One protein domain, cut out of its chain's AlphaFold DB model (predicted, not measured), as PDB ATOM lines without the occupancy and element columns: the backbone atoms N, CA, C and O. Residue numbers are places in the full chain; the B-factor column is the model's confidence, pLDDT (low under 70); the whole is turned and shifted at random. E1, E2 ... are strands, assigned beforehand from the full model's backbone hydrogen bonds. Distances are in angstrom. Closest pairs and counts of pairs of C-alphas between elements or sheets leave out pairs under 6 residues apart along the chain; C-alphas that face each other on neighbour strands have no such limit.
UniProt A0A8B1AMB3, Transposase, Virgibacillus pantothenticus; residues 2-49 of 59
ATOM      1  N   ASN A   2     279.051 152.366 201.474       54.44
ATOM      2  CA  ASN A   2     279.874 151.309 200.886       54.44
ATOM      3  C   ASN A   2     279.253 149.966 201.270       54.44
ATOM      4  O   ASN A   2     279.139 149.667 202.458       54.44
ATOM      5  N   PHE A   3     278.820 149.190 200.280       63.94
ATOM      6  CA  PHE A   3     278.268 147.856 200.492       63.94
ATOM      7  C   PHE A   3     279.359 146.825 200.229       63.94
ATOM      8  O   PHE A   3     279.790 146.641 199.093       63.94
ATOM      9  N   THR A   4     279.810 146.154 201.284       74.19
ATOM     10  CA  THR A   4     280.736 145.025 201.166       74.19
ATOM     11  C   THR A   4     279.920 143.741 201.098       74.19
ATOM     12  O   THR A   4     279.330 143.324 202.094       74.19
ATOM     13  N   ILE A   5     279.874 143.110 199.925       75.88
ATOM     14  CA  ILE A   5     279.212 141.817 199.729       75.88
ATOM     15  C   ILE A   5     280.253 140.713 199.912       75.88
ATOM     16  O   ILE A   5     281.293 140.716 199.258       75.88
ATOM     17  N   LYS A   6     279.974 139.752 200.799       74.94
ATOM     18  CA  LYS A   6     280.765 138.520 200.893       74.94
ATOM     19  C   LYS A   6     280.266 137.545 199.829       74.94
ATOM     20  O   LYS A   6     279.101 137.163 199.865       74.94
ATOM     21  N   MET A   7     281.138 137.148 198.905       77.06
ATOM     22  CA  MET A   7     280.855 136.114 197.906       77.06
ATOM     23  C   MET A   7     281.409 134.764 198.383       77.06
ATOM     24  O   MET A   7     282.609 134.517 198.230       77.06
ATOM     25  N   PRO A   8     280.584 133.889 198.987       75.56
ATOM     26  CA  PRO A   8     281.049 132.588 199.453       75.56
ATOM     27  C   PRO A   8     281.501 131.721 198.270       75.56
ATOM     28  O   PRO A   8     280.868 131.710 197.214       75.56
ATOM     29  N   GLY A   9     282.605 130.991 198.445       76.50
ATOM     30  CA  GLY A   9     283.173 130.111 197.415       76.50
ATOM     31  C   GLY A   9     284.190 130.765 196.470       76.50
ATOM     32  O   GLY A   9     284.818 130.055 195.688       76.50
ATOM     33  N   LEU A  10     284.408 132.080 196.568       83.19
ATOM     34  CA  LEU A  10     285.508 132.801 195.908       83.19
ATOM     35  C   LEU A  10     286.594 133.197 196.921       83.19
ATOM     36  O   LEU A  10     287.082 134.323 196.942       83.19
ATOM     37  N   GLU A  11     286.952 132.260 197.792       82.50
ATOM     38  CA  GLU A  11     288.058 132.413 198.737       82.50
ATOM     39  C   GLU A  11     289.391 132.127 198.022       82.50
ATOM     40  O   GLU A  11     289.459 131.284 197.124       82.50
ATOM     41  N   ASP A  12     290.459 132.829 198.409       84.56
ATOM     42  CA  ASP A  12     291.811 132.706 197.835       84.56
ATOM     43  C   ASP A  12     291.946 133.022 196.326       84.56
ATOM     44  O   ASP A  12     292.873 132.528 195.671       84.56
ATOM     45  N   VAL A  13     291.044 133.823 195.752       87.62
ATOM     46  CA  VAL A  13     291.135 134.262 194.348       87.62
ATOM     47  C   VAL A  13     291.594 135.714 194.241       87.62
ATOM     48  O   VAL A  13     291.259 136.552 195.076       87.62
ATOM     49  N   TRP A  14     292.336 136.016 193.182       88.69
ATOM     50  CA  TRP A  14     292.808 137.359 192.858       88.69
ATOM     51  C   TRP A  14     291.984 137.928 191.714       88.69
ATOM     52  O   TRP A  14     291.817 137.263 190.694       88.69
ATOM     53  N   ILE A  15     291.492 139.156 191.861       89.62
ATOM     54  CA  ILE A  15     290.824 139.865 190.767       89.62
ATOM     55  C   ILE A  15     291.904 140.398 189.827       89.62
ATOM     56  O   ILE A  15     292.736 141.205 190.234       89.62
ATOM     57  N   THR A  16     291.890 139.948 188.576       91.75
ATOM     58  CA  THR A  16     292.858 140.367 187.552       91.75
ATOM     59  C   THR A  16     292.295 141.421 186.611       91.75
ATOM     60  O   THR A  16     293.051 142.218 186.058       91.75
ATOM     61  N   LYS A  17     290.968 141.461 186.443       92.06
ATOM     62  CA  LYS A  17     290.280 142.465 185.627       92.06
ATOM     63  C   LYS A  17     288.859 142.703 186.128       92.06
ATOM     64  O   LYS A  17     288.189 141.774 186.578       92.06
ATOM     65  N   MET A  18     288.397 143.937 185.988       91.50
ATOM     66  CA  MET A  18     287.009 144.333 186.181       91.50
ATOM     67  C   MET A  18     286.536 145.010 184.897       91.50
ATOM     68  O   MET A  18     287.197 145.918 184.397       91.50
ATOM     69  N   GLU A  19     285.428 144.535 184.349       93.31
ATOM     70  CA  GLU A  19     284.787 145.113 183.172       93.31
ATOM     71  C   GLU A  19     283.379 145.555 183.546       93.31
ATOM     72  O   GLU A  19     282.585 144.766 184.057       93.31
ATOM     73  N   GLU A  20     283.075 146.818 183.286       92.62
ATOM     74  CA  GLU A  20     281.735 147.364 183.438       92.62
ATOM     75  C   GLU A  20     281.026 147.281 182.084       92.62
ATOM     76  O   GLU A  20     281.516 147.779 181.071       92.62
ATOM     77  N   MET A  21     279.911 146.562 182.056       90.06
ATOM     78  CA  MET A  21     279.012 146.429 180.914       90.06
ATOM     79  C   MET A  21     277.705 147.153 181.250       90.06
ATOM     80  O   MET A  21     277.424 147.405 182.420       90.06
ATOM     81  N   GLU A  22     276.883 147.453 180.244       90.56
ATOM     82  CA  GLU A  22     275.632 148.208 180.433       90.56
ATOM     83  C   GLU A  22     274.696 147.597 181.493       90.56
ATOM     84  O   GLU A  22     274.017 148.328 182.210       90.56
ATOM     85  N   ASP A  23     274.671 146.266 181.617       91.19
ATOM     86  CA  ASP A  23     273.766 145.521 182.496       91.19
ATOM     87  C   ASP A  23     274.453 144.874 183.710       91.19
ATOM     88  O   ASP A  23     273.773 144.335 184.589       91.19
ATOM     89  N   ARG A  24     275.793 144.859 183.765       86.19
ATOM     90  CA  ARG A  24     276.532 144.098 184.785       86.19
ATOM     91  C   ARG A  24     277.992 144.500 184.925       86.19
ATOM     92  O   ARG A  24     278.617 145.006 184.004       86.19
ATOM     93  N   ILE A  25     278.579 144.088 186.042       88.94
ATOM     94  CA  ILE A  25     280.026 144.090 186.245       88.94
ATOM     95  C   ILE A  25     280.538 142.656 186.089       88.94
ATOM     96  O   ILE A  25     280.058 141.738 186.757       88.94
ATOM     97  N   ALA A  26     281.519 142.453 185.212       89.25
ATOM     98  CA  ALA A  26     282.225 141.191 185.050       89.25
ATOM     99  C   ALA A  26     283.580 141.246 185.770       89.25
ATOM    100  O   ALA A  26     284.450 142.054 185.444       89.25
ATOM    101  N   LEU A  27     283.763 140.363 186.753       89.62
ATOM    102  CA  LEU A  27     285.028 140.186 187.463       89.62
ATOM    103  C   LEU A  27     285.768 138.981 186.887       89.62
ATOM    104  O   LEU A  27     285.241 137.867 186.860       89.62
ATOM    105  N   HIS A  28     287.000 139.204 186.451       90.50
ATOM    106  CA  HIS A  28     287.916 138.146 186.059       90.50
ATOM    107  C   HIS A  28     288.790 137.813 187.255       90.50
ATOM    108  O   HIS A  28     289.388 138.703 187.863       90.50
ATOM    109  N   VAL A  29     288.841 136.527 187.590       90.12
ATOM    110  CA  VAL A  29     289.557 136.036 188.762       90.12
ATOM    111  C   VAL A  29     290.523 134.926 188.385       90.12
ATOM    112  O   VAL A  29     290.233 134.098 187.520       90.12
ATOM    113  N   GLU A  30     291.655 134.891 189.072       89.81
ATOM    114  CA  GLU A  30     292.662 133.842 188.955       89.81
ATOM    115  C   GLU A  30     292.983 133.249 190.325       89.81
ATOM    116  O   GLU A  30     292.863 133.904 191.360       89.81
ATOM    117  N   MET A  31     293.408 131.985 190.335       88.81
ATOM    118  CA  MET A  31     293.852 131.306 191.549       88.81
ATOM    119  C   MET A  31     295.127 130.505 191.282       88.81
ATOM    120  O   MET A  31     295.302 129.972 190.180       88.81
ATOM    121  N   PRO A  32     296.011 130.363 192.282       88.44
ATOM    122  CA  PRO A  32     297.168 129.496 192.153       88.44
ATOM    123  C   PRO A  32     296.733 128.044 191.925       88.44
ATOM    124  O   PRO A  32     295.785 127.548 192.539       88.44
ATOM    125  N   VAL A  33     297.466 127.329 191.069       89.00
ATOM    126  CA  VAL A  33     297.164 125.925 190.772       89.00
ATOM    127  C   VAL A  33     297.394 125.062 192.014       89.00
ATOM    128  O   VAL A  33     298.526 124.836 192.451       89.00
ATOM    129  N   LYS A  34     296.300 124.528 192.565       90.50
ATOM    130  CA  LYS A  34     296.325 123.564 193.671       90.50
ATOM    131  C   LYS A  34     296.524 122.141 193.122       90.50
ATOM    132  O   LYS A  34     296.113 121.806 192.006       90.50
ATOM    133  N   VAL A  35     297.180 121.283 193.909       94.62
ATOM    134  CA  VAL A  35     297.325 119.857 193.568       94.62
ATOM    135  C   VAL A  35     295.936 119.238 193.491       94.62
ATOM    136  O   VAL A  35     295.207 119.236 194.479       94.62
ATOM    137  N   HIS A  36     295.602 118.656 192.348       92.56
ATOM    138  CA  HIS A  36     294.301 118.046 192.099       92.56
ATOM    139  C   HIS A  36     294.468 116.616 191.583       92.56
ATOM    140  O   HIS A  36     295.574 116.170 191.258       92.56
ATOM    141  N   LYS A  37     293.370 115.860 191.551       94.81
ATOM    142  CA  LYS A  37     293.347 114.530 190.936       94.81
ATOM    143  C   LYS A  37     293.065 114.684 189.448       94.81
ATOM    144  O   LYS A  37     292.118 115.364 189.068       94.81
ATOM    145  N   CYS A  38     293.877 114.044 188.612       91.31
ATOM    146  CA  CYS A  38     293.626 114.008 187.178       91.31
ATOM    147  C   CYS A  38     292.294 113.280 186.906       91.31
ATOM    148  O   CYS A  38     292.172 112.124 187.316       91.31
ATOM    149  N   PRO A  39     291.328 113.880 186.183       89.88
ATOM    150  CA  PRO A  39     290.043 113.233 185.904       89.88
ATOM    151  C   PRO A  39     290.179 111.988 185.015       89.88
ATOM    152  O   PRO A  39     289.329 111.109 185.062       89.88
ATOM    153  N   ARG A  40     291.269 111.873 184.238       91.88
ATOM    154  CA  ARG A  40     291.531 110.716 183.365       91.88
ATOM    155  C   ARG A  40     292.110 109.508 184.108       91.88
ATOM    156  O   ARG A  40     291.757 108.382 183.785       91.88
ATOM    157  N   CYS A  41     293.056 109.719 185.027       93.81
ATOM    158  CA  CYS A  41     293.839 108.622 185.624       93.81
ATOM    159  C   CYS A  41     293.915 108.634 187.159       93.81
ATOM    160  O   CYS A  41     294.600 107.797 187.739       93.81
ATOM    161  N   GLY A  42     293.286 109.598 187.834       94.00
ATOM    162  CA  GLY A  42     293.201 109.680 189.297       94.00
ATOM    163  C   GLY A  42     294.484 110.096 190.030       94.00
ATOM    164  O   GLY A  42     294.423 110.429 191.216       94.00
ATOM    165  N   LYS A  43     295.642 110.131 189.357       96.44
ATOM    166  CA  LYS A  43     296.917 110.543 189.966       96.44
ATOM    167  C   LYS A  43     296.884 112.014 190.388       96.44
ATOM    168  O   LYS A  43     296.281 112.852 189.716       96.44
ATOM    169  N   ARG A  44     297.573 112.329 191.491       96.50
ATOM    170  CA  ARG A  44     297.763 113.714 191.942       96.50
ATOM    171  C   ARG A  44     298.708 114.428 190.988       96.50
ATOM    172  O   ARG A  44     299.773 113.912 190.664       96.50
ATOM    173  N   THR A  45     298.314 115.611 190.545       95.19
ATOM    174  CA  THR A  45     299.087 116.418 189.609       95.19
ATOM    175  C   THR A  45     298.881 117.901 189.890       95.19
ATOM    176  O   THR A  45     297.886 118.306 190.491       95.19
ATOM    177  N   LYS A  46     299.848 118.711 189.459       94.50
ATOM    178  CA  LYS A  46     299.702 120.167 189.313       94.50
ATOM    179  C   LYS A  46     299.573 120.578 187.843       94.50
ATOM    180  O   LYS A  46     299.444 121.757 187.551       94.50
ATOM    181  N   LYS A  47     299.646 119.625 186.909       91.81
ATOM    182  CA  LYS A  47     299.593 119.909 185.476       91.81
ATOM    183  C   LYS A  47     298.155 120.204 185.060       91.81
ATOM    184  O   LYS A  47     297.291 119.343 185.201       91.81
ATOM    185  N   VAL A  48     297.942 121.392 184.513       88.69
ATOM    186  CA  VAL A  48     296.715 121.779 183.811       88.69
ATOM    187  C   VAL A  48     296.929 121.496 182.325       88.69
ATOM    188  O   VAL A  48     298.023 121.731 181.816       88.69
ATOM    189  N   HIS A  49     295.931 120.911 181.657       83.31
ATOM    190  CA  HIS A  49     296.023 120.616 180.224       83.31
ATOM    191  C   HIS A  49     295.802 121.885 179.403       83.31
ATOM    192  O   HIS A  49     296.680 122.253 178.637       83.31
TER     193      HIS A  49
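Overview. This is residues 2 to 49 of the 59 residues of the protein "Transposase" of Virgibacillus pantothenticus (UniProt A0A8B1AMB3). There is little regular structure: a lone hairpin of strands E1 and E2, with residues 2 to 9 sticking out as a free tail before it and residues 31 to 49 running on from it and folding back on themselves. The printed part has 48 residues, with no named helix and two named strands, E1 then E2, in an antiparallel sheet. The class is all strand, with 15 residues in named elements. It is an extended rod, with a radius of gyration of the C-alphas of 15.6 A and spans of 45 by 21 by 15 A.

Arrangement. E1, residues 14 to 21, and E2, residues 24 to 30, form a hairpin with a tight link, their directions at 160 degrees. C-alphas 15 and 29 face each other at 4.5 A. N 14 and O 30, 2.8 A, and N 26 and O 19, 2.8 A, are within hydrogen-bond range. Residues 36 to 37 pair antiparallel with residues 44 to 45.

Along the chain. E1 begins at C-alpha 14 (292.808, 137.359, 192.858) and is 20.4 A long. E2 is 19.6 A long and ends at C-alpha 30 (292.662, 133.842, 188.955).

Size, cuts and confidence. The C-alphas of Asn 2 and Cys 41 are the two farthest apart, 47.4 A. The printed part has no cut. The pLDDT is under 70 at residues 2 to 3.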